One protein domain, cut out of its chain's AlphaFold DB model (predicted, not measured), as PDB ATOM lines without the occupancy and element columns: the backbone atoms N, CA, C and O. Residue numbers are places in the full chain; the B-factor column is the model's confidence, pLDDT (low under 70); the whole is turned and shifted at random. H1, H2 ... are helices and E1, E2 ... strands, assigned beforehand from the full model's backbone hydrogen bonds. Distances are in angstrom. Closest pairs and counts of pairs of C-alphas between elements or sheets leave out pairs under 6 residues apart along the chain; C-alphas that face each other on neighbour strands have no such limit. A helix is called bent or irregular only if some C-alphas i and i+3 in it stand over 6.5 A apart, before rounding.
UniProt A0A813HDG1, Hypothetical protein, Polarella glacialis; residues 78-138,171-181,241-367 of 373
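This is residues 78 to 138, 171 to 181 and 241 to 367 of the 373 residues of the protein "Hypothetical protein" of Polarella glacialis (UniProt A0A813HDG1). A twisted sheet of five strands curls round one long helix, H1, while H2 covers part of its other face, so to speak a slab between helices. At one end of the long axis H4 and the kinked H5 make a corner beyond the E4 and E5 part of the sheet; toward the other end H6 packs on H1 and leads to H7, whose residues 361 to 367 stick out. The printed part has 199 residues with seven named helices and five named strands, in the order H1 E1 E2 H2 E3 H3 E4 H4 H5 E5 H6 H7. The sheet runs E2 E1 E3 E4 E5 and is mixed, and the class is mixed, helices and strands. The whole is compact, with a radius of gyration of the C-alphas of 17.9 A, yet elongated in outline, spanning 63 by 36 by 36 A.

Start at C-alpha 78, at (341.613, 281.768, 389.280); residues 78 to 102 hold no named element. Find C-alpha 103 at (343.309, 284.309, 400.469), where H1 begins, running 27.0 A to residue 120. Next come E1, residues 130 to 136, 20.2 A long, and, past the first cut, E2, residues 171 to 179, 24.3 A long, which bends by 53 degrees at residue 175. Past the second cut look for H2 at residues 244 to 255, 16.7 A, then E3 at 263 to 266, H3 at 272 to 280 and E4 at 285 to 290. H4, residues 295 to 308, is 20.3 A long; H5, residues 312 to 327, is 17.7 A long. H5 is only just irregular, with C-alphas 317 and 320 6.9 A apart, and has a kink of 72 degrees near residue 319. E5, residues 331 to 336, is 16.3 A long, and H6, residues 339 to 355, is 24.6 A long. H7, residues 360 to 367, ends at C-alpha 367, at (308.731, 259.862, 393.593).

Begin at the edge strand E2: it is antiparallel to E1, with N 131 and O 178 2.8 A apart, within hydrogen-bond range. E1 is antiparallel to E3, with N 132 and O 265 at 2.8 A. E3 and E4 are parallel, with N 264 and O 285 at 2.8 A, as are E4 and E5, with N 288 and O 333 at 2.9 A. Residues 78 to 79 pair parallel with residues 172 to 173 of E2. E3, H3, E4 and E4, H4 H5, E5 are strand-helix-strand units, parallel neighbour strands joined through helices, with right-handed crossovers. H1 and H2 are on opposite faces, giving three layers, helices on both faces of a sheet; the closest C-alphas of H1 and E1, Arg 115 and Ser 130, are 5.1 A apart. H2 has a height over the sheet of 7.6 A. H3, H4 and H5 only graze the sheet. H2 touches H3 with residues 245 to 246 alone, closest at the C-alphas of Glu 245 and Cys 274, 6.4 A. H5 touches H3 with residues 321 to 325 alone, closest at the C-alphas of Ala 325 and Ile 279, 6.8 A. H4 and H5 touch about perpendicular at 85 degrees, closest at the C-alphas of Ala 303 and Gly 319, 5.5 A. H6, not on the sheet, touches H1 at a steep tilt of 41 degrees, the same way, closest at the C-alphas of Ile 345 and Ala 113, 6.0 A. H6 and H7 are apart. Every O i to N i+4 pair is within hydrogen-bond range in H2, H3, H4, H6 and H7, against 9 of 14 in H1 and 7 of 12 in H5.

The two C-alphas farthest apart, those of Ser 310 and Leu 366, are 64.3 A apart. Residues 139 to 170 are not printed, with 8.2 A from C-alpha 138 to C-alpha 171; residues 182 to 240 are not printed, with 5.4 A from C-alpha 181 to C-alpha 241. Of the links that are printed whole, none is long. The mean pLDDT of the printed part is 78.3; look for values under 70 at residues 118 to 128, 138, 291 to 328 and 358 to 367.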
ATOM      1  N   ILE A  78     341.761 283.188 388.944       90.12
ATOM      2  CA  ILE A  78     341.613 281.768 389.280       90.12
ATOM      3  C   ILE A  78     341.544 280.942 387.995       90.12
ATOM      4  O   ILE A  78     340.619 281.080 387.196       90.12
ATOM      5  N   GLN A  79     342.508 280.045 387.820       91.00
ATOM      6  CA  GLN A  79     342.469 278.988 386.821       91.00
ATOM      7  C   GLN A  79     341.821 277.746 387.438       91.00
ATOM      8  O   GLN A  79     342.349 277.155 388.380       91.00
ATOM      9  N   TRP A  80     340.666 277.360 386.904       91.25
ATOM     10  CA  TRP A  80     339.950 276.157 387.326       91.25
ATOM     11  C   TRP A  80     340.547 274.892 386.691       91.25
ATOM     12  O   TRP A  80     341.165 274.984 385.624       91.25
ATOM     13  N   PRO A  81     340.341 273.704 387.300       88.44
ATOM     14  CA  PRO A  81     340.714 272.444 386.675       88.44
ATOM     15  C   PRO A  81     340.069 272.318 385.295       88.44
ATOM     16  O   PRO A  81     338.953 272.795 385.070       88.44
ATOM     17  N   ARG A  82     340.752 271.639 384.373       82.25
ATOM     18  CA  ARG A  82     340.230 271.453 383.018       82.25
ATOM     19  C   ARG A  82     338.881 270.727 383.035       82.25
ATOM     20  O   ARG A  82     338.703 269.751 383.766       82.25
ATOM     21  N   ALA A  83     337.966 271.168 382.174       80.75
ATOM     22  CA  ALA A  83     336.626 270.592 382.043       80.75
ATOM     23  C   ALA A  83     336.620 269.161 381.471       80.75
ATOM     24  O   ALA A  83     335.666 268.422 381.684       80.75
ATOM     25  N   ASP A  84     337.679 268.748 380.776       81.94
ATOM     26  CA  ASP A  84     337.906 267.367 380.323       81.94
ATOM     27  C   ASP A  84     338.707 266.530 381.340       81.94
ATOM     28  O   ASP A  84     338.920 265.334 381.149       81.94
ATOM     29  N   GLY A  85     339.157 267.153 382.432       82.31
ATOM     30  CA  GLY A  85     340.023 266.550 383.432       82.31
ATOM     31  C   GLY A  85     339.279 265.735 384.494       82.31
ATOM     32  O   GLY A  85     338.047 265.709 384.562       82.31
ATOM     33  N   PRO A  86     340.024 265.104 385.421       81.31
ATOM     34  CA  PRO A  86     339.448 264.237 386.441       81.31
ATOM     35  C   PRO A  86     338.559 264.975 387.441       81.31
ATOM     36  O   PRO A  86     337.905 264.287 388.213       81.31
ATOM     37  N   PHE A  87     338.537 266.314 387.469       85.00
ATOM     38  CA  PHE A  87     337.776 267.159 388.405       85.00
ATOM     39  C   PHE A  87     336.659 267.975 387.729       85.00
ATOM     40  O   PHE A  87     336.152 268.926 388.318       85.00
ATOM     41  N   SER A  88     336.252 267.588 386.519       76.06
ATOM     42  CA  SER A  88     335.272 268.292 385.681       76.06
ATOM     43  C   SER A  88     333.872 268.464 386.279       76.06
ATOM     44  O   SER A  88     333.131 269.352 385.878       76.06
ATOM     45  N   THR A  89     333.495 267.635 387.252       70.88
ATOM     46  CA  THR A  89     332.142 267.608 387.833       70.88
ATOM     47  C   THR A  89     331.918 268.636 388.946       70.88
ATOM     48  O   THR A  89     330.924 268.548 389.667       70.88
ATOM     49  N   PHE A  90     332.872 269.535 389.185       79.94
ATOM     50  CA  PHE A  90     332.775 270.522 390.255       79.94
ATOM     51  C   PHE A  90     331.963 271.742 389.820       79.94
ATOM     52  O   PHE A  90     332.203 272.307 388.757       79.94
ATOM     53  N   GLU A  91     331.066 272.201 390.690       78.75
ATOM     54  CA  GLU A  91     330.436 273.510 390.538       78.75
ATOM     55  C   GLU A  91     330.604 274.363 391.787       78.75
ATOM     56  O   GLU A  91     330.568 273.886 392.924       78.75
ATOM     57  N   THR A  92     330.705 275.663 391.547       84.12
ATOM     58  CA  THR A  92     330.887 276.690 392.570       84.12
ATOM     59  C   THR A  92     329.574 277.183 393.176       84.12
ATOM     60  O   THR A  92     329.613 277.899 394.168       84.12
ATOM     61  N   TYR A  93     328.418 276.858 392.588       84.06
ATOM     62  CA  TYR A  93     327.101 277.402 392.976       84.06
ATOM     63  C   TYR A  93     326.995 278.928 392.912       84.06
ATOM     64  O   TYR A  93     326.188 279.530 393.611       84.06
ATOM     65  N   GLY A  94     327.818 279.566 392.078       84.81
ATOM     66  CA  GLY A  94     327.907 281.025 392.044       84.81
ATOM     67  C   GLY A  94     328.749 281.612 393.175       84.81
ATOM     68  O   GLY A  94     328.654 282.809 393.425       84.81
ATOM     69  N   TRP A  95     329.575 280.801 393.845       92.75
ATOM     70  CA  TRP A  95     330.610 281.300 394.746       92.75
ATOM     71  C   TRP A  95     331.504 282.319 394.035       92.75
ATOM     72  O   TRP A  95     331.896 282.125 392.881       92.75
ATOM     73  N   GLN A  96     331.821 283.395 394.750       90.12
ATOM     74  CA  GLN A  96     332.651 284.496 394.279       90.12
ATOM     75  C   GLN A  96     333.760 284.789 395.283       90.12
ATOM     76  O   GLN A  96     333.611 284.559 396.484       90.12
ATOM     77  N   TRP A  97     334.862 285.331 394.769       91.44
ATOM     78  CA  TRP A  97     335.950 285.828 395.594       91.44
ATOM     79  C   TRP A  97     335.542 287.116 396.308       91.44
ATOM     80  O   TRP A  97     335.092 288.070 395.673       91.44
ATOM     81  N   HIS A  98     335.764 287.171 397.618       90.56
ATOM     82  CA  HIS A  98     335.515 288.353 398.437       90.56
ATOM     83  C   HIS A  98     336.831 289.075 398.699       90.56
ATOM     84  O   HIS A  98     337.660 288.599 399.471       90.56
ATOM     85  N   ALA A  99     337.016 290.248 398.090       87.12
ATOM     86  CA  ALA A  99     338.246 291.039 398.221       87.12
ATOM     87  C   ALA A  99     338.533 291.513 399.661       87.12
ATOM     88  O   ALA A  99     339.676 291.811 399.991       87.12
ATOM     89  N   ALA A 100     337.506 291.578 400.516       88.06
ATOM     90  CA  ALA A 100     337.646 291.917 401.933       88.06
ATOM     91  C   ALA A 100     338.155 290.748 402.797       88.06
ATOM     92  O   ALA A 100     338.576 290.969 403.930       88.06
ATOM     93  N   GLN A 101     338.092 289.515 402.287       89.31
ATOM     94  CA  GLN A 101     338.584 288.319 402.967       89.31
ATOM     95  C   GLN A 101     340.009 288.009 402.512       89.31
ATOM     96  O   GLN A 101     340.390 288.259 401.366       89.31
ATOM     97  N   SER A 102     340.795 287.408 403.399       92.06
ATOM     98  CA  SER A 102     342.123 286.909 403.042       92.06
ATOM     99  C   SER A 102     342.049 285.769 402.015       92.06
ATOM    100  O   SER A 102     340.997 285.166 401.777       92.06
ATOM    101  N   VAL A 103     343.192 285.443 401.403       91.88
ATOM    102  CA  VAL A 103     343.309 284.309 400.469       91.88
ATOM    103  C   VAL A 103     342.882 283.006 401.140       91.88
ATOM    104  O   VAL A 103     342.051 282.278 400.600       91.88
ATOM    105  N   ASP A 104     343.391 282.744 402.341       93.31
ATOM    106  CA  ASP A 104     343.085 281.529 403.097       93.31
ATOM    107  C   ASP A 104     341.595 281.440 403.443       93.31
ATOM    108  O   ASP A 104     340.988 280.370 403.390       93.31
ATOM    109  N   GLU A 105     340.963 282.576 403.736       92.94
ATOM    110  CA  GLU A 105     339.542 282.611 404.043       92.94
ATOM    111  C   GLU A 105     338.653 282.312 402.837       92.94
ATOM    112  O   GLU A 105     337.708 281.518 402.945       92.94
ATOM    113  N   ASN A 106     338.986 282.894 401.687       94.19
ATOM    114  CA  ASN A 106     338.327 282.586 400.426       94.19
ATOM    115  C   ASN A 106     338.518 281.110 400.042       94.19
ATOM    116  O   ASN A 106     337.579 280.447 399.607       94.19
ATOM    117  N   LEU A 107     339.707 280.544 400.260       94.62
ATOM    118  CA  LEU A 107     339.951 279.125 399.997       94.62
ATOM    119  C   LEU A 107     339.116 278.220 400.910       94.62
ATOM    120  O   LEU A 107     338.544 277.236 400.441       94.62
ATOM    121  N   ILE A 108     338.962 278.569 402.189       94.00
ATOM    122  CA  ILE A 108     338.068 277.838 403.097       94.00
ATOM    123  C   ILE A 108     336.596 277.975 402.677       94.00
ATOM    124  O   ILE A 108     335.860 276.990 402.741       94.00
ATOM    125  N   SER A 109     336.144 279.137 402.188       93.69
ATOM    126  CA  SER A 109     334.769 279.267 401.677       93.69
ATOM    127  C   SER A 109     334.542 278.420 400.416       93.69
ATOM    128  O   SER A 109     333.502 277.770 400.293       93.69
ATOM    129  N   LEU A 110     335.545 278.309 399.540       93.62
ATOM    130  CA  LEU A 110     335.519 277.402 398.390       93.62
ATOM    131  C   LEU A 110     335.485 275.921 398.810       93.62
ATOM    132  O   LEU A 110     334.749 275.122 398.225       93.62
ATOM    133  N   VAL A 111     336.232 275.542 399.850       93.06
ATOM    134  CA  VAL A 111     336.174 274.193 400.436       93.06
ATOM    135  C   VAL A 111     334.756 273.876 400.925       93.06
ATOM    136  O   VAL A 111     334.239 272.787 400.646       93.06
ATOM    137  N   LEU A 112     334.090 274.824 401.591       89.75
ATOM    138  CA  LEU A 112     332.696 274.676 402.022       89.75
ATOM    139  C   LEU A 112     331.739 274.528 400.828       89.75
ATOM    140  O   LEU A 112     330.846 273.682 400.874       89.75
ATOM    141  N   ALA A 113     331.948 275.266 399.734       89.62
ATOM    142  CA  ALA A 113     331.170 275.084 398.506       89.62
ATOM    143  C   ALA A 113     331.367 273.674 397.918       89.62
ATOM    144  O   ALA A 113     330.406 272.986 397.567       89.62
ATOM    145  N   ASN A 114     332.609 273.179 397.887       88.75
ATOM    146  CA  ASN A 114     332.915 271.826 397.427       88.75
ATOM    147  C   ASN A 114     332.224 270.742 398.268       88.75
ATOM    148  O   ASN A 114     331.738 269.757 397.717       88.75
ATOM    149  N   ARG A 115     332.065 270.945 399.580       84.88
ATOM    150  CA  ARG A 115     331.306 270.009 400.420       84.88
ATOM    151  C   ARG A 115     329.893 269.776 399.895       84.88
ATOM    152  O   ARG A 115     329.434 268.638 399.876       84.88
ATOM    153  N   LEU A 116     329.218 270.820 399.421       80.38
ATOM    154  CA  LEU A 116     327.846 270.716 398.923       80.38
ATOM    155  C   LEU A 116     327.753 269.982 397.575       80.38
ATOM    156  O   LEU A 116     326.693 269.464 397.246       80.38
ATOM    157  N   ASN A 117     328.856 269.825 396.829       75.25
ATOM    158  CA  ASN A 117     328.894 268.962 395.634       75.25
ATOM    159  C   ASN A 117     328.677 267.482 395.955       75.25
ATOM    160  O   ASN A 117     328.161 266.750 395.114       75.25
ATOM    161  N   SER A 118     328.970 267.040 397.181       68.00
ATOM    162  CA  SER A 118     328.610 265.685 397.610       68.00
ATOM    163  C   SER A 118     327.093 265.457 397.652       68.00
ATOM    164  O   SER A 118     326.632 264.353 397.384       68.00
ATOM    165  N   LEU A 119     326.304 266.504 397.913       65.31
ATOM    166  CA  LEU A 119     324.852 266.403 398.085       65.31
ATOM    167  C   LEU A 119     324.083 266.317 396.759       65.31
ATOM    168  O   LEU A 119     322.867 266.148 396.774       65.31
ATOM    169  N   LYS A 120     324.776 266.422 395.617       60.72
ATOM    170  CA  LYS A 120     324.180 266.337 394.276       60.72
ATOM    171  C   LYS A 120     323.786 264.929 393.853       60.72
ATOM    172  O   LYS A 120     322.929 264.763 392.993       60.72
ATOM    173  N   PHE A 121     324.444 263.912 394.397       57.47
ATOM    174  CA  PHE A 121     324.288 262.546 393.913       57.47
ATOM    175  C   PHE A 121     323.259 261.799 394.763       57.47
ATOM    176  O   PHE A 121     323.463 261.585 395.957       57.47
ATOM    177  N   ALA A 122     322.158 261.370 394.141       50.84
ATOM    178  CA  ALA A 122     321.151 260.545 394.802       50.84
ATOM    179  C   ALA A 122     321.791 259.268 395.387       50.84
ATOM    180  O   ALA A 122     322.564 258.584 394.719       50.84
ATOM    181  N   GLY A 123     321.508 258.975 396.660       51.03
ATOM    182  CA  GLY A 123     322.085 257.834 397.386       51.03
ATOM    183  C   GLY A 123     323.531 258.024 397.873       51.03
ATOM    184  O   GLY A 123     324.038 257.176 398.608       51.03
ATOM    185  N   PHE A 124     324.193 259.133 397.530       50.34
ATOM    186  CA  PHE A 124     325.530 259.439 398.024       50.34
ATOM    187  C   PHE A 124     325.456 260.161 399.371       50.34
ATOM    188  O   PHE A 124     325.006 261.300 399.473       50.34
ATOM    189  N   HIS A 125     325.952 259.496 400.408       53.19
ATOM    190  CA  HIS A 125     326.156 260.088 401.725       53.19
ATOM    191  C   HIS A 125     327.635 260.459 401.831       53.19
ATOM    192  O   HIS A 125     328.430 259.753 402.446       53.19
ATOM    193  N   GLY A 126     328.030 261.525 401.129       55.97
ATOM    194  CA  GLY A 126     329.357 262.106 401.315       55.97
ATOM    195  C   GLY A 126     329.497 262.560 402.758       55.97
ATOM    196  O   GLY A 126     328.537 263.061 403.352       55.97
ATOM    197  N   GLY A 127     330.664 262.346 403.350       63.31
ATOM    198  CA  GLY A 127     330.843 262.770 404.725       63.31
ATOM    199  C   GLY A 127     331.039 264.287 404.843       63.31
ATOM    200  O   GLY A 127     330.963 265.041 403.869       63.31
ATOM    201  N   PRO A 128     331.258 264.779 406.069       69.69
ATOM    202  CA  PRO A 128     331.236 266.205 406.355       69.69
ATOM    203  C   PRO A 128     332.510 266.949 405.930       69.69
ATOM    204  O   PRO A 128     332.620 268.127 406.251       69.69
ATOM    205  N   CYS A 129     333.479 266.295 405.286       82.81
ATOM    206  CA  CYS A 129     334.794 266.858 405.013       82.81
ATOM    207  C   CYS A 129     335.041 267.007 403.510       82.81
ATOM    208  O   CYS A 129     334.859 266.081 402.721       82.81
ATOM    209  N   SER A 130     335.534 268.173 403.120       90.12
ATOM    210  CA  SER A 130     335.969 268.480 401.762       90.12
ATOM    211  C   SER A 130     337.330 269.159 401.790       90.12
ATOM    212  O   SER A 130     337.755 269.702 402.814       90.12
ATOM    213  N   ALA A 131     338.010 269.114 400.650       93.94
ATOM    214  CA  ALA A 131     339.299 269.742 400.446       93.94
ATOM    215  C   ALA A 131     339.436 270.288 399.017       93.94
ATOM    216  O   ALA A 131     338.739 269.855 398.090       93.94
ATOM    217  N   VAL A 132     340.346 271.242 398.863       95.75
ATOM    218  CA  VAL A 132     340.754 271.886 397.615       95.75
ATOM    219  C   VAL A 132     342.276 271.848 397.566       95.75
ATOM    220  O   VAL A 132     342.940 272.282 398.503       95.75
ATOM    221  N   LEU A 133     342.824 271.353 396.465       96.69
ATOM    222  CA  LEU A 133     344.242 271.438 396.155       96.69
ATOM    223  C   LEU A 133     344.448 272.568 395.151       96.69
ATOM    224  O   LEU A 133     343.833 272.577 394.084       96.69
ATOM    225  N   CYS A 134     345.314 273.510 395.489       95.88
ATOM    226  CA  CYS A 134     345.611 274.668 394.655       95.88
ATOM    227  C   CYS A 134     347.088 275.044 394.755       95.88
ATOM    228  O   CYS A 134     347.805 274.509 395.590       95.88
ATOM    229  N   ARG A 135     347.566 275.943 393.904       93.62
ATOM    230  CA  ARG A 135     348.903 276.532 394.012       93.62
ATOM    231  C   ARG A 135     348.905 277.948 393.436       93.62
ATOM    232  O   ARG A 135     348.096 278.227 392.547       93.62
ATOM    233  N   PRO A 136     349.800 278.838 393.887       89.75
ATOM    234  CA  PRO A 136     350.071 280.077 393.171       89.75
ATOM    235  C   PRO A 136     350.485 279.755 391.734       89.75
ATOM    236  O   PRO A 136     351.273 278.835 391.497       89.75
ATOM    237  N   ARG A 137     349.941 280.487 390.765       77.69
ATOM    238  CA  ARG A 137     350.291 280.302 389.357       77.69
ATOM    239  C   ARG A 137     351.733 280.767 389.158       77.69
ATOM    240  O   ARG A 137     352.076 281.882 389.548       77.69
ATOM    241  N   ARG A 138     352.574 279.925 388.551       60.88
ATOM    242  CA  ARG A 138     353.944 280.315 388.194       60.88
ATOM    243  C   ARG A 138     353.867 281.482 387.208       60.88
ATOM    244  O   ARG A 138     353.258 281.369 386.147       60.88
ATOM    245  N   ALA A 171     347.723 285.246 391.050       87.06
ATOM    246  CA  ALA A 171     347.022 284.246 390.253       87.06
ATOM    247  C   ALA A 171     347.072 282.895 390.966       87.06
ATOM    248  O   ALA A 171     348.094 282.515 391.540       87.06
ATOM    249  N   LEU A 172     345.960 282.170 390.924       91.31
ATOM    250  CA  LEU A 172     345.775 280.913 391.637       91.31
ATOM    251  C   LEU A 172     345.340 279.830 390.653       91.31
ATOM    252  O   LEU A 172     344.393 280.014 389.897       91.31
ATOM    253  N   GLU A 173     345.993 278.678 390.693       93.25
ATOM    254  CA  GLU A 173     345.578 277.492 389.956       93.25
ATOM    255  C   GLU A 173     344.950 276.484 390.920       93.25
ATOM    256  O   GLU A 173     345.591 276.032 391.869       93.25
ATOM    257  N   VAL A 174     343.693 276.112 390.682       93.94
ATOM    258  CA  VAL A 174     343.030 275.018 391.394       93.94
ATOM    259  C   VAL A 174     343.320 273.723 390.639       93.94
ATOM    260  O   VAL A 174     342.888 273.542 389.505       93.94
ATOM    261  N   LEU A 175     344.051 272.814 391.282       93.19
ATOM    262  CA  LEU A 175     344.497 271.547 390.697       93.19
ATOM    263  C   LEU A 175     343.454 270.442 390.857       93.19
ATOM    264  O   LEU A 175     343.314 269.582 389.989       93.19
ATOM    265  N   GLY A 176     342.730 270.441 391.978       91.50
ATOM    266  CA  GLY A 176     341.792 269.372 392.275       91.50
ATOM    267  C   GLY A 176     340.909 269.620 393.484       91.50
ATOM    268  O   GLY A 176     341.208 270.432 394.354       91.50
ATOM    269  N   LEU A 177     339.801 268.885 393.529       91.12
ATOM    270  CA  LEU A 177     338.784 268.974 394.571       91.12
ATOM    271  C   LEU A 177     338.394 267.582 395.060       91.12
ATOM    272  O   LEU A 177     338.270 266.632 394.279       91.12
ATOM    273  N   GLY A 178     338.182 267.459 396.366       87.81
ATOM    274  CA  GLY A 178     337.868 266.189 397.008       87.81
ATOM    275  C   GLY A 178     336.834 266.341 398.099       87.81
ATOM    276  O   GLY A 178     336.794 267.341 398.807       87.81
ATOM    277  N   VAL A 179     336.005 265.320 398.238       84.19
ATOM    278  CA  VAL A 179     335.084 265.142 399.358       84.19
ATOM    279  C   VAL A 179     335.387 263.788 399.968       84.19
ATOM    280  O   VAL A 179     335.795 262.878 399.241       84.19
ATOM    281  N   ASN A 180     335.221 263.641 401.279       79.44
ATOM    282  CA  ASN A 180     335.349 262.323 401.867       79.44
ATOM    283  C   ASN A 180     334.163 261.463 401.430       79.44
ATOM    284  O   ASN A 180     333.000 261.877 401.462       79.44
ATOM    285  N   ALA A 181     334.484 260.270 400.964       70.44
ATOM    286  CA  ALA A 181     333.533 259.385 400.328       70.44
ATOM    287  C   ALA A 181     333.831 257.953 400.752       70.44
ATOM    288  O   ALA A 181     335.008 257.581 400.834       70.44
ATOM    289  N   GLU A 241     336.024 254.810 404.600       76.06
ATOM    290  CA  GLU A 241     335.955 256.119 403.944       76.06
ATOM    291  C   GLU A 241     337.335 256.609 403.489       76.06
ATOM    292  O   GLU A 241     338.280 256.704 404.273       76.06
ATOM    293  N   ILE A 242     337.433 256.989 402.215       84.81
ATOM    294  CA  ILE A 242     338.600 257.694 401.706       84.81
ATOM    295  C   ILE A 242     338.430 259.163 402.078       84.81
ATOM    296  O   ILE A 242     337.439 259.809 401.729       84.81
ATOM    297  N   HIS A 243     339.411 259.692 402.798       88.44
ATOM    298  CA  HIS A 243     339.447 261.092 403.197       88.44
ATOM    299  C   HIS A 243     339.548 262.027 401.979       88.44
ATOM    300  O   HIS A 243     339.985 261.623 400.895       88.44
ATOM    301  N   ALA A 244     339.143 263.286 402.146       90.69
ATOM    302  CA  ALA A 244     339.110 264.253 401.049       90.69
ATOM    303  C   ALA A 244     340.516 264.499 400.470       90.69
ATOM    304  O   ALA A 244     340.689 264.499 399.254       90.69
ATOM    305  N   GLU A 245     341.522 264.611 401.339       94.56
ATOM    306  CA  GLU A 245     342.941 264.787 401.015       94.56
ATOM    307  C   GLU A 245     343.446 263.646 400.134       94.56
ATOM    308  O   GLU A 245     343.971 263.864 399.044       94.56
ATOM    309  N   MET A 246     343.214 262.415 400.596       93.62
ATOM    310  CA  MET A 246     343.617 261.188 399.910       93.62
ATOM    311  C   MET A 246     342.936 261.056 398.555       93.62
ATOM    312  O   MET A 246     343.573 260.691 397.570       93.62
ATOM    313  N   SER A 247     341.649 261.399 398.490       90.06
ATOM    314  CA  SER A 247     340.879 261.365 397.248       90.06
ATOM    315  C   SER A 247     341.457 262.311 396.196       90.06
ATOM    316  O   SER A 247     341.485 261.962 395.015       90.06
ATOM    317  N   ILE A 248     341.932 263.494 396.602       93.69
ATOM    318  CA  ILE A 248     342.568 264.441 395.679       93.69
ATOM    319  C   ILE A 248     343.918 263.902 395.220       93.69
ATOM    320  O   ILE A 248     344.125 263.786 394.015       93.69
ATOM    321  N   LEU A 249     344.796 263.517 396.154       95.69
ATOM    322  CA  LEU A 249     346.132 263.012 395.825       95.69
ATOM    323  C   LEU A 249     346.065 261.797 394.890       95.69
ATOM    324  O   LEU A 249     346.769 261.758 393.885       95.69
ATOM    325  N   ALA A 250     345.164 260.848 395.153       93.19
ATOM    326  CA  ALA A 250     344.983 259.671 394.307       93.19
ATOM    327  C   ALA A 250     344.484 260.027 392.895       93.19
ATOM    328  O   ALA A 250     344.940 259.448 391.908       93.19
ATOM    329  N   ARG A 251     343.560 260.992 392.768       91.25
ATOM    330  CA  ARG A 251     343.071 261.460 391.459       91.25
ATOM    331  C   ARG A 251     344.153 262.208 390.687       91.25
ATOM    332  O   ARG A 251     344.260 261.987 389.484       91.25
ATOM    333  N   CYS A 252     344.948 263.034 391.363       94.12
ATOM    334  CA  CYS A 252     346.096 263.715 390.771       94.12
ATOM    335  C   CYS A 252     347.137 262.706 390.276       94.12
ATOM    336  O   CYS A 252     347.506 262.761 389.108       94.12
ATOM    337  N   ALA A 253     347.516 261.729 391.106       94.81
ATOM    338  CA  ALA A 253     348.458 260.675 390.732       94.81
ATOM    339  C   ALA A 253     347.978 259.878 389.509       94.81
ATOM    340  O   ALA A 253     348.727 259.690 388.556       94.81
ATOM    341  N   ARG A 254     346.700 259.471 389.487       91.50
ATOM    342  CA  ARG A 254     346.108 258.749 388.349       91.50
ATOM    343  C   ARG A 254     346.100 259.568 387.055       91.50
ATOM    344  O   ARG A 254     346.176 258.989 385.979       91.50
ATOM    345  N   ALA A 255     345.946 260.885 387.155       90.12
ATOM    346  CA  ALA A 255     345.868 261.781 386.004       90.12
ATOM    347  C   ALA A 255     347.216 262.408 385.612       90.12
ATOM    348  O   ALA A 255     347.245 263.208 384.682       90.12
ATOM    349  N   GLY A 256     348.308 262.089 386.316       93.31
ATOM    350  CA  GLY A 256     349.619 262.695 386.070       93.31
ATOM    351  C   GLY A 256     349.692 264.186 386.424       93.31
ATOM    352  O   GLY A 256     350.459 264.918 385.812       93.31
ATOM    353  N   ILE A 257     348.889 264.659 387.385       93.44
ATOM    354  CA  ILE A 257     348.900 266.063 387.824       93.44
ATOM    355  C   ILE A 257     349.937 266.224 388.948       93.44
ATOM    356  O   ILE A 257     349.754 265.620 390.011       93.44
ATOM    357  N   PRO A 258     350.993 267.038 388.766       94.88
ATOM    358  CA  PRO A 258     352.019 267.231 389.783       94.88
ATOM    359  C   PRO A 258     351.471 267.996 390.995       94.88
ATOM    360  O   PRO A 258     350.836 269.043 390.858       94.88
ATOM    361  N   THR A 259     351.745 267.478 392.193       95.56
ATOM    362  CA  THR A 259     351.292 268.058 393.472       95.56
ATOM    363  C   THR A 259     352.401 268.771 394.246       95.56
ATOM    364  O   THR A 259     352.110 269.457 395.222       95.56
ATOM    365  N   ALA A 260     353.661 268.634 393.829       94.44
ATOM    366  CA  ALA A 260     354.788 269.268 394.501       94.44
ATOM    367  C   ALA A 260     354.660 270.802 394.480       94.44
ATOM    368  O   ALA A 260     354.323 271.401 393.455       94.44
ATOM    369  N   GLY A 261     354.905 271.443 395.624       92.19
ATOM    370  CA  GLY A 261     354.750 272.889 395.795       92.19
ATOM    371  C   GLY A 261     353.299 273.363 395.939       92.19
ATOM    372  O   GLY A 261     353.064 274.565 396.056       92.19
ATOM    373  N   ALA A 262     352.317 272.456 395.934       95.88
ATOM    374  CA  ALA A 262     350.913 272.821 396.069       95.88
ATOM    375  C   ALA A 262     350.490 273.055 397.527       95.88
ATOM    376  O   ALA A 262     351.191 272.725 398.488       95.88
ATOM    377  N   TRP A 263     349.311 273.646 397.669       96.50
ATOM    378  CA  TRP A 263     348.628 273.987 398.906       96.50
ATOM    379  C   TRP A 263     347.376 273.125 399.060       96.50
ATOM    380  O   TRP A 263     346.547 273.044 398.149       96.50
ATOM    381  N   MET A 264     347.205 272.517 400.232       96.75
ATOM    382  CA  MET A 264     346.009 271.760 400.592       96.75
ATOM    383  C   MET A 264     345.117 272.594 401.510       96.75
ATOM    384  O   MET A 264     345.482 272.871 402.646       96.75
ATOM    385  N   CYS A 265     343.930 272.963 401.043       95.94
ATOM    386  CA  CYS A 265     342.927 273.667 401.838       95.94
ATOM    387  C   CYS A 265     341.832 272.684 402.247       95.94
ATOM    388  O   CYS A 265     341.270 272.008 401.389       95.94
ATOM    389  N   ILE A 266     341.513 272.580 403.534       92.25
ATOM    390  CA  ILE A 266     340.614 271.544 404.056       92.25
ATOM    391  C   ILE A 266     339.708 272.065 405.172       92.25
ATOM    392  O   ILE A 266     340.091 272.912 405.972       92.25
ATOM    393  N   GLN A 267     338.485 271.536 405.268       86.69
ATOM    394  CA  GLN A 267     337.537 271.978 406.293       86.69
ATOM    395  C   GLN A 267     337.977 271.616 407.721       86.69
ATOM    396  O   GLN A 267     337.577 272.249 408.687       86.69
ATOM    397  N   MET A 268     338.766 270.570 407.909       81.38
ATOM    398  CA  MET A 268     339.232 270.174 409.232       81.38
ATOM    399  C   MET A 268     340.676 269.729 409.176       81.38
ATOM    400  O   MET A 268     341.175 269.350 408.127       81.38
ATOM    401  N   PHE A 269     341.337 269.766 410.328       82.75
ATOM    402  CA  PHE A 269     342.713 269.310 410.430       82.75
ATOM    403  C   PHE A 269     342.854 267.860 409.911       82.75
ATOM    404  O   PHE A 269     342.090 266.996 410.365       82.75
ATOM    405  N   PRO A 270     343.811 267.587 409.002       84.38
ATOM    406  CA  PRO A 270     343.989 266.267 408.410       84.38
ATOM    407  C   PRO A 270     344.358 265.222 409.464       84.38
ATOM    408  O   PRO A 270     345.043 265.497 410.451       84.38
ATOM    409  N   CYS A 271     343.908 263.983 409.270       81.50
ATOM    410  CA  CYS A 271     344.323 262.897 410.155       81.50
ATOM    411  C   CYS A 271     345.815 262.571 409.960       81.50
ATOM    412  O   CYS A 271     346.421 262.941 408.959       81.50
ATOM    413  N   TRP A 272     346.400 261.813 410.886       77.81
ATOM    414  CA  TRP A 272     347.820 261.439 410.835       77.81
ATOM    415  C   TRP A 272     348.241 260.763 409.516       77.81
ATOM    416  O   TRP A 272     349.298 261.087 408.980       77.81
ATOM    417  N   GLU A 273     347.411 259.879 408.956       84.38
ATOM    418  CA  GLU A 273     347.705 259.255 407.658       84.38
ATOM    419  C   GLU A 273     347.627 260.266 406.504       84.38
ATOM    420  O   GLU A 273     348.469 260.247 405.607       84.38
ATOM    421  N   CYS A 274     346.686 261.214 406.570       89.25
ATOM    422  CA  CYS A 274     346.605 262.330 405.628       89.25
ATOM    423  C   CYS A 274     347.834 263.233 405.705       89.25
ATOM    424  O   CYS A 274     348.429 263.521 404.672       89.25
ATOM    425  N   CYS A 275     348.297 263.583 406.907       85.75
ATOM    426  CA  CYS A 275     349.514 264.374 407.088       85.75
ATOM    427  C   CYS A 275     350.730 263.733 406.411       85.75
ATOM    428  O   CYS A 275     351.454 264.417 405.692       85.75
ATOM    429  N   LYS A 276     350.952 262.425 406.608       85.31
ATOM    430  CA  LYS A 276     352.077 261.719 405.972       85.31
ATOM    431  C   LYS A 276     352.016 261.803 404.452       85.31
ATOM    432  O   LYS A 276     353.031 262.092 403.827       85.31
ATOM    433  N   ALA A 277     350.847 261.546 403.865       92.19
ATOM    434  CA  ALA A 277     350.708 261.562 402.415       92.19
ATOM    435  C   ALA A 277     350.863 262.969 401.838       92.19
ATOM    436  O   ALA A 277     351.480 263.110 400.793       92.19
ATOM    437  N   LEU A 278     350.358 264.004 402.521       92.44
ATOM    438  CA  LEU A 278     350.553 265.395 402.103       92.44
ATOM    439  C   LEU A 278     352.047 265.749 402.059       92.44
ATOM    440  O   LEU A 278     352.516 266.275 401.055       92.44
ATOM    441  N   ILE A 279     352.800 265.391 403.105       88.81
ATOM    442  CA  ILE A 279     354.254 265.604 403.151       88.81
ATOM    443  C   ILE A 279     354.947 264.831 402.020       88.81
ATOM    444  O   ILE A 279     355.735 265.404 401.276       88.81
ATOM    445  N   ALA A 280     354.623 263.545 401.849       90.94
ATOM    446  CA  ALA A 280     355.218 262.708 400.805       90.94
ATOM    447  C   ALA A 280     354.869 263.176 399.379       90.94
ATOM    448  O   ALA A 280     355.660 262.987 398.461       90.94
ATOM    449  N   ALA A 281     353.709 263.809 399.192       94.31
ATOM    450  CA  ALA A 281     353.263 264.369 397.918       94.31
ATOM    451  C   ALA A 281     353.888 265.743 397.595       94.31
ATOM    452  O   ALA A 281     353.549 266.337 396.567       94.31
ATOM    453  N   GLY A 282     354.769 266.261 398.460       93.00
ATOM    454  CA  GLY A 282     355.440 267.547 398.273       93.00
ATOM    455  C   GLY A 282     354.534 268.759 398.496       93.00
ATOM    456  O   GLY A 282     354.797 269.824 397.940       93.00
ATOM    457  N   ILE A 283     353.457 268.611 399.274       94.56
ATOM    458  CA  ILE A 283     352.607 269.737 399.678       94.56
ATOM    459  C   ILE A 283     353.406 270.643 400.615       94.56
ATOM    460  O   ILE A 283     354.039 270.149 401.545       94.56
ATOM    461  N   VAL A 284     353.362 271.958 400.378       93.31
ATOM    462  CA  VAL A 284     354.164 272.957 401.118       93.31
ATOM    463  C   VAL A 284     353.337 273.827 402.060       93.31
ATOM    464  O   VAL A 284     353.892 274.449 402.959       93.31
ATOM    465  N   ARG A 285     352.008 273.844 401.901       93.62
ATOM    466  CA  ARG A 285     351.092 274.604 402.763       93.62
ATOM    467  C   ARG A 285     349.795 273.840 402.993       93.62
ATOM    468  O   ARG A 285     349.206 273.326 402.044       93.62
ATOM    469  N   VAL A 286     349.324 273.786 404.236       92.56
ATOM    470  CA  VAL A 286     348.019 273.231 404.610       92.56
ATOM    471  C   VAL A 286     347.196 274.295 405.321       92.56
ATOM    472  O   VAL A 286     347.519 274.690 406.438       92.56
ATOM    473  N   VAL A 287     346.108 274.724 404.690       93.25
ATOM    474  CA  VAL A 287     345.144 275.679 405.244       93.25
ATOM    475  C   VAL A 287     343.954 274.900 405.790       93.25
ATOM    476  O   VAL A 287     343.380 274.078 405.077       93.25
ATOM    477  N   PHE A 288     343.564 275.122 407.045       90.25
ATOM    478  CA  PHE A 288     342.455 274.378 407.645       90.25
ATOM    479  C   PHE A 288     341.571 275.218 408.559       90.25
ATOM    480  O   PHE A 288     342.044 276.113 409.254       90.25
ATOM    481  N   GLU A 289     340.279 274.898 408.617       85.94
ATOM    482  CA  GLU A 289     339.364 275.575 409.537       85.94
ATOM    483  C   GLU A 289     339.594 275.126 410.994       85.94
ATOM    484  O   GLU A 289     339.581 273.940 411.355       85.94
ATOM    485  N   SER A 290     339.777 276.106 411.868       73.44
ATOM    486  CA  SER A 290     339.924 275.942 413.307       73.44
ATOM    487  C   SER A 290     338.572 276.144 413.993       73.44
ATOM    488  O   SER A 290     338.060 277.253 414.135       73.44
ATOM    489  N   THR A 291     337.961 275.044 414.439       67.62
ATOM    490  CA  THR A 291     336.728 275.085 415.238       67.62
ATOM    491  C   THR A 291     337.029 274.689 416.684       67.62
ATOM    492  O   THR A 291     337.732 273.717 416.945       67.62
ATOM    493  N   LYS A 292     336.432 275.377 417.670       47.56
ATOM    494  CA  LYS A 292     336.560 275.013 419.103       47.56
ATOM    495  C   LYS A 292     335.981 273.624 419.436       47.56
ATOM    496  O   LYS A 292     336.311 273.040 420.470       47.56
ATOM    497  N   LYS A 293     335.094 273.100 418.580       51.56
ATOM    498  CA  LYS A 293     334.395 271.816 418.768       51.56
ATOM    499  C   LYS A 293     335.174 270.617 418.229       51.56
ATOM    500  O   LYS A 293     334.953 269.508 418.718       51.56
ATOM    501  N   ASN A 294     336.089 270.802 417.275       54.12
ATOM    502  CA  ASN A 294     336.854 269.678 416.754       54.12
ATOM    503  C   ASN A 294     337.880 269.209 417.819       54.12
ATOM    504  O   ASN A 294     338.565 269.975 418.504       54.12
ATOM    505  N   SER A 295     337.949 267.897 418.047       52.28
ATOM    506  CA  SER A 295     338.917 267.320 418.991       52.28
ATOM    507  C   SER A 295     340.360 267.555 418.529       52.28
ATOM    508  O   SER A 295     341.273 267.530 419.356       52.28
ATOM    509  N   TRP A 296     340.549 267.833 417.238       54.47
ATOM    510  CA  TRP A 296     341.834 268.013 416.582       54.47
ATOM    511  C   TRP A 296     342.441 269.413 416.736       54.47
ATOM    512  O   TRP A 296     343.640 269.471 416.941       54.47
ATOM    513  N   HIS A 297     341.683 270.516 416.795       55.59
ATOM    514  CA  HIS A 297     342.224 271.848 417.137       55.59
ATOM    515  C   HIS A 297     342.633 271.906 418.610       55.59
ATOM    516  O   HIS A 297     343.697 272.407 418.952       55.59
ATOM    517  N   ARG A 298     341.872 271.251 419.500       58.53
ATOM    518  CA  ARG A 298     342.343 271.007 420.876       58.53
ATOM    519  C   ARG A 298     343.630 270.179 420.907       58.53
ATOM    520  O   ARG A 298     344.447 270.364 421.801       58.53
ATOM    521  N   ARG A 299     343.814 269.234 419.975       59.34
ATOM    522  CA  ARG A 299     345.079 268.489 419.824       59.34
ATOM    523  C   ARG A 299     346.182 269.351 419.200       59.34
ATOM    524  O   ARG A 299     347.307 269.195 419.645       59.34
ATOM    525  N   TRP A 300     345.868 270.263 418.279       60.31
ATOM    526  CA  TRP A 300     346.790 271.247 417.705       60.31
ATOM    527  C   TRP A 300     347.343 272.164 418.787       60.31
ATOM    528  O   TRP A 300     348.541 272.153 419.035       60.31
ATOM    529  N   ASN A 301     346.459 272.839 419.527       62.41
ATOM    530  CA  ASN A 301     346.848 273.740 420.610       62.41
ATOM    531  C   ASN A 301     347.659 272.992 421.678       62.41
ATOM    532  O   ASN A 301     348.637 273.515 422.199       62.41
ATOM    533  N   ARG A 302     347.306 271.727 421.966       60.81
ATOM    534  CA  ARG A 302     348.120 270.866 422.838       60.81
ATOM    535  C   ARG A 302     349.474 270.510 422.235       60.81
ATOM    536  O   ARG A 302     350.428 270.441 422.994       60.81
ATOM    537  N   ALA A 303     349.573 270.240 420.938       58.12
ATOM    538  CA  ALA A 303     350.826 269.895 420.275       58.12
ATOM    539  C   ALA A 303     351.768 271.101 420.176       58.12
ATOM    540  O   ALA A 303     352.947 270.942 420.469       58.12
ATOM    541  N   GLU A 304     351.261 272.295 419.856       60.25
ATOM    542  CA  GLU A 304     352.041 273.538 419.900       60.25
ATOM    543  C   GLU A 304     352.502 273.864 421.320       60.25
ATOM    544  O   GLU A 304     353.693 274.078 421.537       60.25
ATOM    545  N   ALA A 305     351.600 273.792 422.306       59.53
ATOM    546  CA  ALA A 305     351.975 273.948 423.709       59.53
ATOM    547  C   ALA A 305     353.008 272.886 424.134       59.53
ATOM    548  O   ALA A 305     353.992 273.205 424.786       59.53
ATOM    549  N   SER A 306     352.851 271.628 423.701       54.00
ATOM    550  CA  SER A 306     353.802 270.543 423.998       54.00
ATOM    551  C   SER A 306     355.139 270.692 423.273       54.00
ATOM    552  O   SER A 306     356.142 270.188 423.759       54.00
ATOM    553  N   ALA A 307     355.188 271.360 422.119       55.00
ATOM    554  CA  ALA A 307     356.436 271.662 421.423       55.00
ATOM    555  C   ALA A 307     357.266 272.722 422.167       55.00
ATOM    556  O   ALA A 307     358.488 272.730 422.027       55.00
ATOM    557  N   GLN A 308     356.609 273.575 422.961       55.84
ATOM    558  CA  GLN A 308     357.239 274.535 423.874       55.84
ATOM    559  C   GLN A 308     357.601 273.913 425.235       55.84
ATOM    560  O   GLN A 308     358.403 274.477 425.974       55.84
ATOM    561  N   ILE A 309     357.039 272.746 425.568       53.34
ATOM    562  CA  ILE A 309     357.306 272.017 426.814       53.34
ATOM    563  C   ILE A 309     358.521 271.089 426.626       53.34
ATOM    564  O   ILE A 309     358.642 270.371 425.633       53.34
ATOM    565  N   SER A 310     359.434 271.087 427.600       54.56
ATOM    566  CA  SER A 310     360.665 270.279 427.600       54.56
ATOM    567  C   SER A 310     360.437 268.778 427.843       54.56
ATOM    568  O   SER A 310     361.352 267.978 427.643       54.56
ATOM    569  N   ASP A 311     359.227 268.377 428.245       53.94
ATOM    570  CA  ASP A 311     358.887 266.996 428.587       53.94
ATOM    571  C   ASP A 311     358.797 266.080 427.352       53.94
ATOM    572  O   ASP A 311     357.935 266.202 426.472       53.94
ATOM    573  N   SER A 312     359.710 265.112 427.317       54.03
ATOM    574  CA  SER A 312     359.910 264.178 426.216       54.03
ATOM    575  C   SER A 312     358.693 263.288 425.922       54.03
ATOM    576  O   SER A 312     358.446 262.986 424.754       54.03
ATOM    577  N   ALA A 313     357.881 262.915 426.916       50.91
ATOM    578  CA  ALA A 313     356.772 261.971 426.729       50.91
ATOM    579  C   ALA A 313     355.572 262.589 425.979       50.91
ATOM    580  O   ALA A 313     354.994 261.964 425.080       50.91
ATOM    581  N   LEU A 314     355.231 263.846 426.282       44.78
ATOM    582  CA  LEU A 314     354.189 264.609 425.578       44.78
ATOM    583  C   LEU A 314     354.622 264.978 424.151       44.78
ATOM    584  O   LEU A 314     353.836 264.858 423.203       44.78
ATOM    585  N   ARG A 315     355.906 265.315 423.974       50.75
ATOM    586  CA  ARG A 315     356.534 265.580 422.669       50.75
ATOM    587  C   ARG A 315     356.503 264.350 421.751       50.75
ATOM    588  O   ARG A 315     356.265 264.473 420.547       50.75
ATOM    589  N   GLN A 316     356.680 263.150 422.312       49.34
ATOM    590  CA  GLN A 316     356.766 261.897 421.558       49.34
ATOM    591  C   GLN A 316     355.450 261.431 420.922       49.34
ATOM    592  O   GLN A 316     355.514 260.784 419.875       49.34
ATOM    593  N   LYS A 317     354.284 261.723 421.516       48.94
ATOM    594  CA  LYS A 317     353.007 261.124 421.080       48.94
ATOM    595  C   LYS A 317     352.319 261.882 419.938       48.94
ATOM    596  O   LYS A 317     351.662 261.258 419.113       48.94
ATOM    597  N   TRP A 318     352.477 263.206 419.869       50.62
ATOM    598  CA  TRP A 318     351.749 264.053 418.904       50.62
ATOM    599  C   TRP A 318     352.611 265.140 418.257       50.62
ATOM    600  O   TRP A 318     352.321 265.569 417.143       50.62
ATOM    601  N   GLY A 319     353.713 265.527 418.905       53.53
ATOM    602  CA  GLY A 319     354.658 266.503 418.372       53.53
ATOM    603  C   GLY A 319     355.437 265.997 417.160       53.53
ATOM    604  O   GLY A 319     355.876 266.812 416.367       53.53
ATOM    605  N   ARG A 320     355.584 264.678 416.952       55.75
ATOM    606  CA  ARG A 320     356.459 264.136 415.891       55.75
ATOM    607  C   ARG A 320     356.027 264.502 414.476       55.75
ATOM    608  O   ARG A 320     356.887 264.828 413.679       55.75
ATOM    609  N   SER A 321     354.734 264.470 414.156       55.09
ATOM    610  CA  SER A 321     354.254 264.829 412.811       55.09
ATOM    611  C   SER A 321     354.155 266.337 412.618       55.09
ATOM    612  O   SER A 321     354.485 266.807 411.538       55.09
ATOM    613  N   MET A 322     353.835 267.080 413.685       59.81
ATOM    614  CA  MET A 322     354.055 268.530 413.831       59.81
ATOM    615  C   MET A 322     355.474 268.958 413.443       59.81
ATOM    616  O   MET A 322     355.722 269.702 412.498       59.81
ATOM    617  N   LEU A 323     356.424 268.431 414.207       58.09
ATOM    618  CA  LEU A 323     357.849 268.704 414.104       58.09
ATOM    619  C   LEU A 323     358.433 268.177 412.797       58.09
ATOM    620  O   LEU A 323     359.237 268.876 412.205       58.09
ATOM    621  N   ALA A 324     358.019 266.997 412.325       60.31
ATOM    622  CA  ALA A 324     358.457 266.459 411.037       60.31
ATOM    623  C   ALA A 324     357.917 267.285 409.868       60.31
ATOM    624  O   ALA A 324     358.657 267.542 408.932       60.31
ATOM    625  N   ALA A 325     356.669 267.755 409.937       60.72
ATOM    626  CA  ALA A 325     356.114 268.650 408.930       60.72
ATOM    627  C   ALA A 325     356.825 270.010 408.933       60.72
ATOM    628  O   ALA A 325     357.240 270.483 407.882       60.72
ATOM    629  N   LYS A 326     357.046 270.600 410.116       63.38
ATOM    630  CA  LYS A 326     357.811 271.845 410.263       63.38
ATOM    631  C   LYS A 326     359.261 271.682 409.793       63.38
ATOM    632  O   LYS A 326     359.793 272.576 409.149       63.38
ATOM    633  N   ALA A 327     359.882 270.535 410.069       58.75
ATOM    634  CA  ALA A 327     361.217 270.190 409.581       58.75
ATOM    635  C   ALA A 327     361.244 269.933 408.065       58.75
ATOM    636  O   ALA A 327     362.259 270.191 407.431       58.75
ATOM    637  N   ALA A 328     360.135 269.472 407.482       65.75
ATOM    638  CA  ALA A 328     359.951 269.313 406.041       65.75
ATOM    639  C   ALA A 328     359.546 270.620 405.328       65.75
ATOM    640  O   ALA A 328     359.276 270.594 404.132       65.75
ATOM    641  N   GLY A 329     359.479 271.754 406.040       74.06
ATOM    642  CA  GLY A 329     359.109 273.050 405.463       74.06
ATOM    643  C   GLY A 329     357.615 273.218 405.161       74.06
ATOM    644  O   GLY A 329     357.249 274.153 404.457       74.06
ATOM    645  N   LEU A 330     356.750 272.341 405.685       83.75
ATOM    646  CA  LEU A 330     355.301 272.421 405.501       83.75
ATOM    647  C   LEU A 330     354.690 273.485 406.424       83.75
ATOM    648  O   LEU A 330     354.723 273.354 407.652       83.75
ATOM    649  N   GLU A 331     354.098 274.514 405.823       87.94
ATOM    650  CA  GLU A 331     353.359 275.572 406.510       87.94
ATOM    651  C   GLU A 331     351.958 275.083 406.905       87.94
ATOM    652  O   GLU A 331     351.236 274.499 406.098       87.94
ATOM    653  N   TRP A 332     351.542 275.347 408.141       84.69
ATOM    654  CA  TRP A 332     350.209 275.018 408.643       84.69
ATOM    655  C   TRP A 332     349.479 276.299 409.023       84.69
ATOM    656  O   TRP A 332     349.934 277.027 409.902       84.69
ATOM    657  N   VAL A 333     348.340 276.554 408.384       88.25
ATOM    658  CA  VAL A 333     347.605 277.814 408.509       88.25
ATOM    659  C   VAL A 333     346.197 277.545 409.046       88.25
ATOM    660  O   VAL A 333     345.318 277.110 408.295       88.25
ATOM    661  N   PRO A 334     345.949 277.769 410.349       86.56
ATOM    662  CA  PRO A 334     344.605 277.705 410.902       86.56
ATOM    663  C   PRO A 334     343.804 278.958 410.524       86.56
ATOM    664  O   PRO A 334     344.223 280.082 410.784       86.56
ATOM    665  N   VAL A 335     342.604 278.765 409.983       88.44
ATOM    666  CA  VAL A 335     341.632 279.833 409.702       88.44
ATOM    667  C   VAL A 335     340.506 279.751 410.731       88.44
ATOM    668  O   VAL A 335     339.956 278.664 410.923       88.44
ATOM    669  N   PRO A 336     340.141 280.830 411.441       86.50
ATOM    670  CA  PRO A 336     339.025 280.800 412.385       86.50
ATOM    671  C   PRO A 336     337.709 280.391 411.718       86.50
ATOM    672  O   PRO A 336     337.376 280.869 410.634       86.50
ATOM    673  N   HIS A 337     336.944 279.519 412.376       85.44
ATOM    674  CA  HIS A 337     335.583 279.218 411.937       85.44
ATOM    675  C   HIS A 337     334.705 280.472 411.958       85.44
ATOM    676  O   HIS A 337     334.658 281.183 412.964       85.44
ATOM    677  N   CYS A 338     333.977 280.689 410.865       87.38
ATOM    678  CA  CYS A 338     333.108 281.839 410.645       87.38
ATOM    679  C   CYS A 338     331.707 281.334 410.244       87.38
ATOM    680  O   CYS A 338     331.545 280.838 409.125       87.38
ATOM    681  N   PRO A 339     330.700 281.415 411.136       87.62
ATOM    682  CA  PRO A 339     329.334 280.971 410.846       87.62
ATOM    683  C   PRO A 339     328.703 281.670 409.637       87.62
ATOM    684  O   PRO A 339     328.034 281.025 408.833       87.62
ATOM    685  N   GLU A 340     328.977 282.962 409.466       89.94
ATOM    686  CA  GLU A 340     328.453 283.799 408.382       89.94
ATOM    687  C   GLU A 340     328.910 283.280 407.011       89.94
ATOM    688  O   GLU A 340     328.169 283.301 406.029       89.94
ATOM    689  N   ARG A 341     330.131 282.737 406.943       89.69
ATOM    690  CA  ARG A 341     330.665 282.091 405.740       89.69
ATOM    691  C   ARG A 341     329.904 280.819 405.403       89.69
ATOM    692  O   ARG A 341     329.614 280.571 404.237       89.69
ATOM    693  N   GLU A 342     329.594 280.004 406.404       87.00
ATOM    694  CA  GLU A 342     328.826 278.780 406.196       87.00
ATOM    695  C   GLU A 342     327.392 279.097 405.748       87.00
ATOM    696  O   GLU A 342     326.866 278.433 404.853       87.00
ATOM    697  N   GLU A 343     326.779 280.132 406.324       90.38
ATOM    698  CA  GLU A 343     325.454 280.621 405.939       90.38
ATOM    699  C   GLU A 343     325.428 281.146 404.499       90.38
ATOM    700  O   GLU A 343     324.576 280.724 403.717       90.38
ATOM    701  N   TYR A 344     326.412 281.961 404.107       91.50
ATOM    702  CA  TYR A 344     326.568 282.441 402.731       91.50
ATOM    703  C   TYR A 344     326.598 281.288 401.713       91.50
ATOM    704  O   TYR A 344     325.836 281.278 400.746       91.50
ATOM    705  N   ILE A 345     327.431 280.271 401.954       90.38
ATOM    706  CA  ILE A 345     327.555 279.116 401.052       90.38
ATOM    707  C   ILE A 345     326.267 278.280 401.014       90.38
ATOM    708  O   ILE A 345     325.863 277.810 399.947       90.38
ATOM    709  N   LYS A 346     325.592 278.103 402.156       88.50
ATOM    710  CA  LYS A 346     324.283 277.430 402.211       88.50
ATOM    711  C   LYS A 346     323.220 278.194 401.426       88.50
ATOM    712  O   LYS A 346     322.437 277.554 400.727       88.50
ATOM    713  N   GLY A 347     323.221 279.524 401.507       90.25
ATOM    714  CA  GLY A 347     322.343 280.394 400.727       90.25
ATOM    715  C   GLY A 347     322.538 280.201 399.223       90.25
ATOM    716  O   GLY A 347     321.575 279.922 398.514       90.25
ATOM    717  N   LEU A 348     323.788 280.225 398.745       88.88
ATOM    718  CA  LEU A 348     324.110 279.969 397.333       88.88
ATOM    719  C   LEU A 348     323.595 278.611 396.845       88.88
ATOM    720  O   LEU A 348     322.984 278.502 395.782       88.88
ATOM    721  N   TRP A 349     323.810 277.563 397.640       86.38
ATOM    722  CA  TRP A 349     323.307 276.231 397.321       86.38
ATOM    723  C   TRP A 349     321.779 276.164 397.312       86.38
ATOM    724  O   TRP A 349     321.198 275.496 396.459       86.38
ATOM    725  N   GLN A 350     321.115 276.862 398.232       86.81
ATOM    726  CA  GLN A 350     319.660 276.940 398.267       86.81
ATOM    727  C   GLN A 350     319.108 277.598 396.994       86.81
ATOM    728  O   GLN A 350     318.268 276.999 396.325       86.81
ATOM    729  N   THR A 351     319.664 278.742 396.587       87.81
ATOM    730  CA  THR A 351     319.311 279.411 395.324       87.81
ATOM    731  C   THR A 351     319.587 278.528 394.106       87.81
ATOM    732  O   THR A 351     318.793 278.490 393.165       87.81
ATOM    733  N   TYR A 352     320.696 277.783 394.105       85.25
ATOM    734  CA  TYR A 352     320.990 276.819 393.047       85.25
ATOM    735  C   TYR A 352     319.912 275.728 392.963       85.25
ATOM    736  O   TYR A 352     319.401 275.455 391.878       85.25
ATOM    737  N   LYS A 353     319.513 275.135 394.097       83.00
ATOM    738  CA  LYS A 353     318.447 274.121 394.112       83.00
ATOM    739  C   LYS A 353     317.135 274.667 393.563       83.00
ATOM    740  O   LYS A 353     316.492 273.983 392.776       83.00
ATOM    741  N   GLU A 354     316.760 275.881 393.956       85.12
ATOM    742  CA  GLU A 354     315.543 276.546 393.478       85.12
ATOM    743  C   GLU A 354     315.573 276.748 391.962       85.12
ATOM    744  O   GLU A 354     314.621 276.382 391.276       85.12
ATOM    745  N   ARG A 355     316.698 277.237 391.422       82.69
ATOM    746  CA  ARG A 355     316.884 277.448 389.979       82.69
ATOM    747  C   ARG A 355     316.797 276.154 389.170       82.69
ATOM    748  O   ARG A 355     316.274 276.164 388.062       82.69
ATOM    749  N   HIS A 356     317.331 275.060 389.705       77.06
ATOM    750  CA  HIS A 356     317.401 273.772 389.010       77.06
ATOM    751  C   HIS A 356     316.262 272.809 389.379       77.06
ATOM    752  O   HIS A 356     316.277 271.660 388.947       77.06
ATOM    753  N   GLY A 357     315.286 273.242 390.186       73.56
ATOM    754  CA  GLY A 357     314.183 272.390 390.636       73.56
ATOM    755  C   GLY A 357     314.621 271.198 391.502       73.56
ATOM    756  O   GLY A 357     313.868 270.243 391.650       73.56
ATOM    757  N   LEU A 358     315.822 271.245 392.093       69.50
ATOM    758  CA  LEU A 358     316.433 270.167 392.890       69.50
ATOM    759  C   LEU A 358     315.944 270.162 394.346       69.50
ATOM    760  O   LEU A 358     316.689 269.846 395.279       69.50
ATOM    761  N   ASP A 359     314.698 270.563 394.559       62.97
ATOM    762  CA  ASP A 359     314.100 270.553 395.880       62.97
ATOM    763  C   ASP A 359     313.883 269.100 396.318       62.97
ATOM    764  O   ASP A 359     313.131 268.349 395.696       62.97
ATOM    765  N   ARG A 360     314.580 268.688 397.385       54.91
ATOM    766  CA  ARG A 360     314.494 267.322 397.919       54.91
ATOM    767  C   ARG A 360     313.063 266.940 398.259       54.91
ATOM    768  O   ARG A 360     312.754 265.755 398.175       54.91
ATOM    769  N   ASP A 361     312.237 267.898 398.663       51.56
ATOM    770  CA  ASP A 361     310.860 267.618 399.045       51.56
ATOM    771  C   ASP A 361     309.972 267.489 397.797       51.56
ATOM    772  O   ASP A 361     309.273 266.490 397.675       51.56
ATOM    773  N   LYS A 362     310.174 268.310 396.753       49.72
ATOM    774  CA  LYS A 362     309.520 268.100 395.440       49.72
ATOM    775  C   LYS A 362     309.938 266.799 394.745       49.72
ATOM    776  O   LYS A 362     309.113 266.156 394.104       49.72
ATOM    777  N   VAL A 363     311.204 266.390 394.859       43.59
ATOM    778  CA  VAL A 363     311.704 265.116 394.302       43.59
ATOM    779  C   VAL A 363     311.133 263.913 395.062       43.59
ATOM    780  O   VAL A 363     310.863 262.883 394.448       43.59
ATOM    781  N   LYS A 364     310.908 264.027 396.379       39.50
ATOM    782  CA  LYS A 364     310.181 263.003 397.150       39.50
ATOM    783  C   LYS A 364     308.705 262.949 396.762       39.50
ATOM    784  O   LYS A 364     308.196 261.847 396.585       39.50
ATOM    785  N   ASP A 365     308.058 264.098 396.578       35.62
ATOM    786  CA  ASP A 365     306.645 264.171 396.197       35.62
ATOM    787  C   ASP A 365     306.416 263.572 394.794       35.62
ATOM    788  O   ASP A 365     305.532 262.735 394.607       35.62
ATOM    789  N   LEU A 366     307.289 263.874 393.824       34.34
ATOM    790  CA  LEU A 366     307.288 263.258 392.486       34.34
ATOM    791  C   LEU A 366     307.575 261.746 392.512       34.34
ATOM    792  O   LEU A 366     306.971 260.987 391.751       34.34
ATOM    793  N   ALA A 367     308.464 261.288 393.398       34.47
ATOM    794  CA  ALA A 367     308.731 259.862 393.593       34.47
ATOM    795  C   ALA A 367     307.562 259.128 394.279       34.47
ATOM    796  O   ALA A 367     307.367 257.941 394.042       34.47
TER     797      ALA A 367